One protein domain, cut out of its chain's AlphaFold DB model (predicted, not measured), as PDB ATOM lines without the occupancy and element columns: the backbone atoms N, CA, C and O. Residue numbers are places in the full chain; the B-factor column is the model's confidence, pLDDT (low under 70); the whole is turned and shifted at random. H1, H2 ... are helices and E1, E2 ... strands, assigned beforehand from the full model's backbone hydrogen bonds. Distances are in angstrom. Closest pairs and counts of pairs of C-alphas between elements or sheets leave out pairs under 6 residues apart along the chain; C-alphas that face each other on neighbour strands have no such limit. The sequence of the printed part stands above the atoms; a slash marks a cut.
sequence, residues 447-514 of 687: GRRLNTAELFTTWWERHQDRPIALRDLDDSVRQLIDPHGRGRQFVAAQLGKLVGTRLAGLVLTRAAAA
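Overview. This is residues 447 to 514 of the 687 residues of an uncharacterized protein of Bauldia litoralis (UniProt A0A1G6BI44). A small helical hairpin of H1 and H2 has H3 set steeply to H2, while one strand, E1, passes near H1 and the end of H3. The printed part has 68 residues, with three named helices followed by one named strand; the class is mostly helix. It is compact, with a radius of gyration of the C-alphas of 11.2 A, and rounded, spanning 29 by 27 by 20 A.

Along the chain. H1, residues 447 to 463, begins at C-alpha (29.264, -0.307, -20.951) and is 23.4 A long. H2 is residues 475 to 481, 9.8 A. H3 is residues 488 to 498, 15.5 A. E1, residues 506 to 511, 16.2 A, ends at C-alpha (47.801, 19.878, -15.058).

Arrangement. H1 and H2, a helical hairpin, touch at a shallow tilt of 23 degrees, opposite ways; the closest C-alphas, of Trp 459 and Val 477, are 5.8 A apart. H2 and H3 only just touch, with 3 pairs of C-alphas within 8 A, the closest Ile 481 and Val 491 at 6.2 A; their tilt is steep, 63 degrees, the same way. H1 and H3 are apart. The closest C-alphas of H3 and E1, of Leu 498 and Leu 508, are 6.6 A apart; those of H1 and E1, of Phe 456 and Leu 506, 7.0 A. E1 pairs with no named strand, but residues 502 to 503 pair antiparallel with its residues 506 to 507. In H1, H2 and H3 every O i to N i+4 pair is within hydrogen-bond range.

Size, cuts and confidence. The farthest C-alphas, of Gly 447 and Ala 514, are 35.5 A apart. The printed part has no cut; the link from H1 to H2 is long. Residues 447 and 514 have pLDDT under 70.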
ATOM      1  N   GLY A 447      28.443  -0.552 -19.765       68.50
ATOM      2  CA  GLY A 447      29.264  -0.307 -20.951       68.50
ATOM      3  C   GLY A 447      30.052   1.003 -20.903       68.50
ATOM      4  O   GLY A 447      31.186   1.056 -21.371       68.50
ATOM      5  N   ARG A 448      29.524   2.065 -20.279       73.19
ATOM      6  CA  ARG A 448      30.276   3.319 -20.121       73.19
ATOM      7  C   ARG A 448      31.433   3.143 -19.146       73.19
ATOM      8  O   ARG A 448      32.526   3.666 -19.389       73.19
ATOM      9  N   ARG A 449      31.199   2.423 -18.049       76.12
ATOM     10  CA  ARG A 449      32.229   2.102 -17.060       76.12
ATOM     11  C   ARG A 449      33.284   1.186 -17.671       76.12
ATOM     12  O   ARG A 449      34.459   1.488 -17.520       76.12
ATOM     13  N   LEU A 450      32.884   0.154 -18.416       79.62
ATOM     14  CA  LEU A 450      33.784  -0.745 -19.147       79.62
ATOM     15  C   LEU A 450      34.658   0.019 -20.147       79.62
ATOM     16  O   LEU A 450      35.878  -0.072 -20.055       79.62
ATOM     17  N   ASN A 451      34.067   0.868 -20.994       84.25
ATOM     18  CA  ASN A 451      34.817   1.696 -21.946       84.25
ATOM     19  C   ASN A 451      35.798   2.643 -21.236       84.25
ATOM     20  O   ASN A 451      36.912   2.867 -21.700       84.25
ATOM     21  N   THR A 452      35.400   3.208 -20.090       87.69
ATOM     22  CA  THR A 452      36.287   4.069 -19.292       87.69
ATOM     23  C   THR A 452      37.410   3.256 -18.640       87.69
ATOM     24  O   THR A 452      38.536   3.737 -18.553       87.69
ATOM     25  N   ALA A 453      37.139   2.023 -18.202       87.12
ATOM     26  CA  ALA A 453      38.142   1.141 -17.610       87.12
ATOM     27  C   ALA A 453      39.151   0.659 -18.662       87.12
ATOM     28  O   ALA A 453      40.352   0.660 -18.398       87.12
ATOM     29  N   GLU A 454      38.679   0.311 -19.861       91.31
ATOM     30  CA  GLU A 454      39.512  -0.018 -21.022       91.31
ATOM     31  C   GLU A 454      40.380   1.177 -21.422       91.31
ATOM     32  O   GLU A 454      41.590   1.029 -21.588       91.31
ATOM     33  N   LEU A 455      39.800   2.383 -21.472       92.88
ATOM     34  CA  LEU A 455      40.547   3.620 -21.695       92.88
ATOM     35  C   LEU A 455      41.650   3.817 -20.647       92.88
ATOM     36  O   LEU A 455      42.775   4.159 -21.004       92.88
ATOM     37  N   PHE A 456      41.341   3.613 -19.366       94.50
ATOM     38  CA  PHE A 456      42.296   3.807 -18.271       94.50
ATOM     39  C   PHE A 456      43.422   2.774 -18.306       94.50
ATOM     40  O   PHE A 456      44.591   3.126 -18.172       94.50
ATOM     41  N   THR A 457      43.078   1.518 -18.568       92.94
ATOM     42  CA  THR A 457      44.048   0.425 -18.701       92.94
ATOM     43  C   THR A 457      44.965   0.659 -19.903       92.94
ATOM     44  O   THR A 457      46.184   0.655 -19.754       92.94
ATOM     45  N   THR A 458      44.394   0.990 -21.066       94.19
ATOM     46  CA  THR A 458      45.153   1.279 -22.294       94.19
ATOM     47  C   THR A 458      46.052   2.504 -22.121       94.19
ATOM     48  O   THR A 458      47.213   2.493 -22.526       94.19
ATOM     49  N   TRP A 459      45.563   3.566 -21.472       95.56
ATOM     50  CA  TRP A 459      46.397   4.721 -21.141       95.56
ATOM     51  C   TRP A 459      47.569   4.316 -20.251       95.56
ATOM     52  O   TRP A 459      48.702   4.708 -20.525       95.56
ATOM     53  N   TRP A 460      47.329   3.532 -19.199       94.62
ATOM     54  CA  TRP A 460      48.382   3.097 -18.286       94.62
ATOM     55  C   TRP A 460      49.452   2.257 -18.990       94.62
ATOM     56  O   TRP A 460      50.640   2.487 -18.778       94.62
ATOM     57  N   GLU A 461      49.058   1.351 -19.882       93.75
ATOM     58  CA  GLU A 461      49.984   0.548 -20.691       93.75
ATOM     59  C   GLU A 461      50.871   1.402 -21.611       93.75
ATOM     60  O   GLU A 461      52.056   1.108 -21.780       93.75
ATOM     61  N   ARG A 462      50.323   2.472 -22.202       94.88
ATOM     62  CA  ARG A 462      51.035   3.324 -23.175       94.88
ATOM     63  C   ARG A 462      51.832   4.454 -22.528       94.88
ATOM     64  O   ARG A 462      52.932   4.801 -22.968       94.88
ATOM     65  N   HIS A 463      51.275   5.061 -21.490       93.56
ATOM     66  CA  HIS A 463      51.745   6.331 -20.948       93.56
ATOM     67  C   HIS A 463      52.146   6.260 -19.476       93.56
ATOM     68  O   HIS A 463      53.013   7.041 -19.085       93.56
ATOM     69  N   GLN A 464      51.607   5.307 -18.706       91.94
ATOM     70  CA  GLN A 464      51.787   5.202 -17.252       91.94
ATOM     71  C   GLN A 464      51.431   6.526 -16.546       91.94
ATOM     72  O   GLN A 464      50.409   7.143 -16.858       91.94
ATOM     73  N   ASP A 465      52.277   6.973 -15.622       90.88
ATOM     74  CA  ASP A 465      52.146   8.202 -14.841       90.88
ATOM     75  C   ASP A 465      52.699   9.451 -15.536       90.88
ATOM     76  O   ASP A 465      52.678  10.551 -14.979       90.88
ATOM     77  N   ARG A 466      53.153   9.320 -16.787       91.81
ATOM     78  CA  ARG A 466      53.703  10.450 -17.534       91.81
ATOM     79  C   ARG A 466      52.608  11.472 -17.865       91.81
ATOM     80  O   ARG A 466      51.563  11.095 -18.395       91.81
ATOM     81  N   PRO A 467      52.857  12.778 -17.654       91.44
ATOM     82  CA  PRO A 467      51.983  13.832 -18.156       91.44
ATOM     83  C   PRO A 467      52.043  13.923 -19.685       91.44
ATOM     84  O   PRO A 467      53.078  14.253 -20.261       91.44
ATOM     85  N   ILE A 468      50.916  13.668 -20.348       94.19
ATOM     86  CA  ILE A 468      50.780  13.653 -21.807       94.19
ATOM     87  C   ILE A 468      49.951  14.849 -22.276       94.19
ATOM     88  O   ILE A 468      48.837  15.091 -21.803       94.19
ATOM     89  N   ALA A 469      50.479  15.608 -23.236       90.81
ATOM     90  CA  ALA A 469      49.709  16.613 -23.960       90.81
ATOM     91  C   ALA A 469      48.861  15.945 -25.052       90.81
ATOM     92  O   ALA A 469      49.277  14.962 -25.650       90.81
ATOM     93  N   LEU A 470      47.711  16.525 -25.410       88.31
ATOM     94  CA  LEU A 470      46.810  15.954 -26.434       88.31
ATOM     95  C   LEU A 470      47.460  15.701 -27.806       88.31
ATOM     96  O   LEU A 470      46.944  14.911 -28.590       88.31
ATOM     97  N   ARG A 471      48.541  16.419 -28.130       87.88
ATOM     98  CA  ARG A 471      49.299  16.227 -29.376       87.88
ATOM     99  C   ARG A 471      50.193  14.979 -29.350       87.88
ATOM    100  O   ARG A 471      50.514  14.484 -30.420       87.88
ATOM    101  N   ASP A 472      50.543  14.519 -28.152       90.44
ATOM    102  CA  ASP A 472      51.470  13.419 -27.867       90.44
ATOM    103  C   ASP A 472      50.708  12.180 -27.340       90.44
ATOM    104  O   ASP A 472      51.309  11.234 -26.834       90.44
ATOM    105  N   LEU A 473      49.370  12.209 -27.419       92.38
ATOM    106  CA  LEU A 473      48.487  11.123 -27.008       92.38
ATOM    107  C   LEU A 473      48.594   9.955 -27.991       92.38
ATOM    108  O   LEU A 473      48.457  10.166 -29.195       92.38
ATOM    109  N   ASP A 474      48.797   8.745 -27.472       95.00
ATOM    110  CA  ASP A 474      48.894   7.529 -28.280       95.00
ATOM    111  C   ASP A 474      47.592   7.280 -29.054       95.00
ATOM    112  O   ASP A 474      46.486   7.499 -28.544       95.00
ATOM    113  N   ASP A 475      47.724   6.816 -30.296       91.19
ATOM    114  CA  ASP A 475      46.588   6.628 -31.195       91.19
ATOM    115  C   ASP A 475      45.583   5.596 -30.663       91.19
ATOM    116  O   ASP A 475      44.381   5.786 -30.846       91.19
ATOM    117  N   SER A 476      46.030   4.562 -29.934       92.44
ATOM    118  CA  SER A 476      45.130   3.563 -29.335       92.44
ATOM    119  C   SER A 476      44.239   4.172 -28.248       92.44
ATOM    120  O   SER A 476      43.027   3.960 -28.228       92.44
ATOM    121  N   VAL A 477      44.811   5.032 -27.404       92.44
ATOM    122  CA  VAL A 477      44.078   5.782 -26.374       92.44
ATOM    123  C   VAL A 477      43.131   6.792 -27.024       92.44
ATOM    124  O   VAL A 477      41.980   6.950 -26.613       92.44
ATOM    125  N   ARG A 478      43.589   7.466 -28.083       92.25
ATOM    126  CA  ARG A 478      42.786   8.430 -28.836       92.25
ATOM    127  C   ARG A 478      41.585   7.775 -29.520       92.25
ATOM    128  O   ARG A 478      40.504   8.363 -29.508       92.25
ATOM    129  N   GLN A 479      41.761   6.582 -30.083       91.19
ATOM    130  CA  GLN A 479      40.709   5.833 -30.766       91.19
ATOM    131  C   GLN A 479      39.599   5.392 -29.805       91.19
ATOM    132  O   GLN A 479      38.430   5.468 -30.173       91.19
ATOM    133  N   LEU A 480      39.934   5.025 -28.563       90.38
ATOM    134  CA  LEU A 480      38.942   4.702 -27.527       90.38
ATOM    135  C   LEU A 480      38.099   5.921 -27.111       90.38
ATOM    136  O   LEU A 480      36.910   5.792 -26.828       90.38
ATOM    137  N   ILE A 481      38.691   7.121 -27.097       90.81
ATOM    138  CA  ILE A 481      37.976   8.362 -26.745       90.81
ATOM    139  C   ILE A 481      37.112   8.854 -27.910       90.81
ATOM    140  O   ILE A 481      35.996   9.343 -27.708       90.81
ATOM    141  N   ASP A 482      37.632   8.773 -29.133       90.56
ATOM    142  CA  ASP A 482      36.999   9.325 -30.327       90.56
ATOM    143  C   ASP A 482      37.058   8.361 -31.526       90.56
ATOM    144  O   ASP A 482      37.783   8.617 -32.491       90.56
ATOM    145  N   PRO A 483      36.237   7.290 -31.519       87.44
ATOM    146  CA  PRO A 483      36.237   6.281 -32.583       87.44
ATOM    147  C   PRO A 483      35.893   6.838 -33.973       87.44
ATOM    148  O   PRO A 483      36.255   6.254 -34.989       87.44
ATOM    149  N   HIS A 484      35.183   7.971 -34.021       89.19
ATOM    150  CA  HIS A 484      34.713   8.612 -35.254       89.19
ATOM    151  C   HIS A 484      35.592   9.787 -35.711       89.19
ATOM    152  O   HIS A 484      35.245  10.458 -36.680       89.19
ATOM    153  N   GLY A 485      36.698  10.078 -35.019       87.88
ATOM    154  CA  GLY A 485      37.655  11.103 -35.446       87.88
ATOM    155  C   GLY A 485      37.113  12.540 -35.470       87.88
ATOM    156  O   GLY A 485      37.529  13.340 -36.305       87.88
ATOM    157  N   ARG A 486      36.216  12.899 -34.545       86.69
ATOM    158  CA  ARG A 486      35.660  14.254 -34.351       86.69
ATOM    159  C   ARG A 486      36.705  15.317 -33.989       86.69
ATOM    160  O   ARG A 486      36.448  16.508 -34.153       86.69
ATOM    161  N   GLY A 487      37.883  14.920 -33.510       87.44
ATOM    162  CA  GLY A 487      39.067  15.778 -33.428       87.44
ATOM    163  C   GLY A 487      39.473  16.218 -32.015       87.44
ATOM    164  O   GLY A 487      38.871  15.866 -31.004       87.44
ATOM    165  N   ARG A 488      40.556  17.007 -31.933       84.38
ATOM    166  CA  ARG A 488      41.268  17.303 -30.669       84.38
ATOM    167  C   ARG A 488      40.414  18.012 -29.612       84.38
ATOM    168  O   ARG A 488      40.583  17.739 -28.430       84.38
ATOM    169  N   GLN A 489      39.500  18.896 -30.020       85.31
ATOM    170  CA  GLN A 489      38.602  19.596 -29.090       85.31
ATOM    171  C   GLN A 489      37.624  18.631 -28.407       85.31
ATOM    172  O   GLN A 489      37.375  18.753 -27.209       85.31
ATOM    173  N   PHE A 490      37.123  17.638 -29.148       89.44
ATOM    174  CA  PHE A 490      36.254  16.602 -28.599       89.44
ATOM    175  C   PHE A 490      37.006  15.730 -27.585       89.44
ATOM    176  O   PHE A 490      36.529  15.546 -26.466       89.44
ATOM    177  N   VAL A 491      38.215  15.272 -27.934       89.38
ATOM    178  CA  VAL A 491      39.084  14.488 -27.033       89.38
ATOM    179  C   VAL A 491      39.401  15.269 -25.753       89.38
ATOM    180  O   VAL A 491      39.260  14.734 -24.654       89.38
ATOM    181  N   ALA A 492      39.747  16.556 -25.875       87.88
ATOM    182  CA  ALA A 492      39.986  17.439 -24.733       87.88
ATOM    183  C   ALA A 492      38.769  17.527 -23.800       87.88
ATOM    184  O   ALA A 492      38.912  17.448 -22.580       87.88
ATOM    185  N   ALA A 493      37.570  17.682 -24.371       88.62
ATOM    186  CA  ALA A 493      36.329  17.781 -23.616       88.62
ATOM    187  C   ALA A 493      35.972  16.465 -22.905       88.62
ATOM    188  O   ALA A 493      35.504  16.503 -21.769       88.62
ATOM    189  N   GLN A 494      36.200  15.309 -23.537       90.12
ATOM    190  CA  GLN A 494      35.943  14.003 -22.918       90.12
ATOM    191  C   GLN A 494      36.925  13.700 -21.786       90.12
ATOM    192  O   GLN A 494      36.483  13.360 -20.692       90.12
ATOM    193  N   LEU A 495      38.229  13.910 -21.993       90.00
ATOM    194  CA  LEU A 495      39.213  13.770 -20.915       90.00
ATOM    195  C   LEU A 495      38.927  14.747 -19.775       90.00
ATOM    196  O   LEU A 495      38.993  14.360 -18.615       90.00
ATOM    197  N   GLY A 496      38.514  15.979 -20.093       88.94
ATOM    198  CA  GLY A 496      38.065  16.966 -19.112       88.94
ATOM    199  C   GLY A 496      36.934  16.465 -18.204       88.94
ATOM    200  O   GLY A 496      36.974  16.723 -17.007       88.94
ATOM    201  N   LYS A 497      35.970  15.707 -18.745       89.75
ATOM    202  CA  LYS A 497      34.879  15.083 -17.970       89.75
ATOM    203  C   LYS A 497      35.339  13.918 -17.090       89.75
ATOM    204  O   LYS A 497      34.607  13.537 -16.185       89.75
ATOM    205  N   LEU A 498      36.498  13.331 -17.384       91.31
ATOM    206  CA  LEU A 498      37.050  12.180 -16.667       91.31
ATOM    207  C   LEU A 498      38.110  12.572 -15.626       91.31
ATOM    208  O   LEU A 498      38.560  11.707 -14.879       91.31
ATOM    209  N   VAL A 499      38.524  13.843 -15.560       91.56
ATOM    210  CA  VAL A 499      39.491  14.311 -14.553       91.56
ATOM    211  C   VAL A 499      38.929  14.076 -13.147       91.56
ATOM    212  O   VAL A 499      37.817  14.495 -12.838       91.56
ATOM    213  N   GLY A 500      39.708  13.413 -12.293       88.06
ATOM    214  CA  GLY A 500      39.338  13.027 -10.930       88.06
ATOM    215  C   GLY A 500      38.585  11.696 -10.825       88.06
ATOM    216  O   GLY A 500      38.412  11.189  -9.711       88.06
ATOM    217  N   THR A 501      38.171  11.100 -11.948       89.31
ATOM    218  CA  THR A 501      37.537   9.775 -11.974       89.31
ATOM    219  C   THR A 501      38.532   8.714 -11.525       89.31
ATOM    220  O   THR A 501      39.651   8.666 -12.032       89.31
ATOM    221  N   ARG A 502      38.114   7.853 -10.588       91.25
ATOM    222  CA  ARG A 502      38.890   6.707 -10.089       91.25
ATOM    223  C   ARG A 502      38.304   5.409 -10.626       91.25
ATOM    224  O   ARG A 502      37.148   5.101 -10.336       91.25
ATOM    225  N   LEU A 503      39.080   4.655 -11.395       87.50
ATOM    226  CA  LEU A 503      38.637   3.402 -12.003       87.50
ATOM    227  C   LEU A 503      39.828   2.492 -12.319       87.50
ATOM    228  O   LEU A 503      40.906   2.989 -12.616       87.50
ATOM    229  N   ALA A 504      39.644   1.169 -12.234       84.12
ATOM    230  CA  ALA A 504      40.702   0.175 -12.473       84.12
ATOM    231  C   ALA A 504      41.993   0.413 -11.647       84.12
ATOM    232  O   ALA A 504      43.098   0.160 -12.113       84.12
ATOM    233  N   GLY A 505      41.859   0.942 -10.423       88.88
ATOM    234  CA  GLY A 505      43.002   1.294  -9.570       88.88
ATOM    235  C   GLY A 505      43.766   2.554 -10.006       88.88
ATOM    236  O   GLY A 505      44.836   2.822  -9.466       88.88
ATOM    237  N   LEU A 506      43.230   3.336 -10.947       92.06
ATOM    238  CA  LEU A 506      43.859   4.521 -11.532       92.06
ATOM    239  C   LEU A 506      42.987   5.768 -11.350       92.06
ATOM    240  O   LEU A 506      41.765   5.669 -11.224       92.06
ATOM    241  N   VAL A 507      43.599   6.951 -11.358       93.56
ATOM    242  CA  VAL A 507      42.922   8.253 -11.362       93.56
ATOM    243  C   VAL A 507      43.488   9.145 -12.457       93.56
ATOM    244  O   VAL A 507      44.700   9.280 -12.573       93.56
ATOM    245  N   LEU A 508      42.619   9.766 -13.258       93.56
ATOM    246  CA  LEU A 508      43.042  10.729 -14.276       93.56
ATOM    247  C   LEU A 508      43.215  12.116 -13.646       93.56
ATOM    248  O   LEU A 508      42.261  12.677 -13.106       93.56
ATOM    249  N   THR A 509      44.397  12.707 -13.761       92.44
ATOM    250  CA  THR A 509      44.692  14.072 -13.312       92.44
ATOM    251  C   THR A 509      44.973  14.983 -14.502       92.44
ATOM    252  O   THR A 509      45.313  14.543 -15.603       92.44
ATOM    253  N   ARG A 510      44.760  16.289 -14.313       92.12
ATOM    254  CA  ARG A 510      45.020  17.316 -15.326       92.12
ATOM    255  C   ARG A 510      45.878  18.410 -14.719       92.12
ATOM    256  O   ARG A 510      45.477  19.026 -13.738       92.12
ATOM    257  N   ALA A 511      46.997  18.707 -15.365       87.88
ATOM    258  CA  ALA A 511      47.801  19.878 -15.058       87.88
ATOM    259  C   ALA A 511      47.483  21.001 -16.054       87.88
ATOM    260  O   ALA A 511      47.378  20.787 -17.269       87.88
ATOM    261  N   ALA A 512      47.295  22.212 -15.530       81.12
ATOM    262  CA  ALA A 512      47.159  23.400 -16.359       81.12
ATOM    263  C   ALA A 512      48.460  23.665 -17.134       81.12
ATOM    264  O   ALA A 512      49.548  23.275 -16.713       81.12
ATOM    265  N   ALA A 513      48.340  24.342 -18.273       76.06
ATOM    266  CA  ALA A 513      49.489  24.748 -19.065       76.06
ATOM    267  C   ALA A 513      50.443  25.634 -18.247       76.06
ATOM    268  O   ALA A 513      50.032  26.667 -17.714       76.06
ATOM    269  N   ALA A 514      51.725  25.273 -18.195       61.47
ATOM    270  CA  ALA A 514      52.756  26.146 -17.650       61.47
ATOM    271  C   ALA A 514      53.061  27.274 -18.659       61.47
ATOM    272  O   ALA A 514      53.819  27.091 -19.611       61.47
TER     273      ALA A 514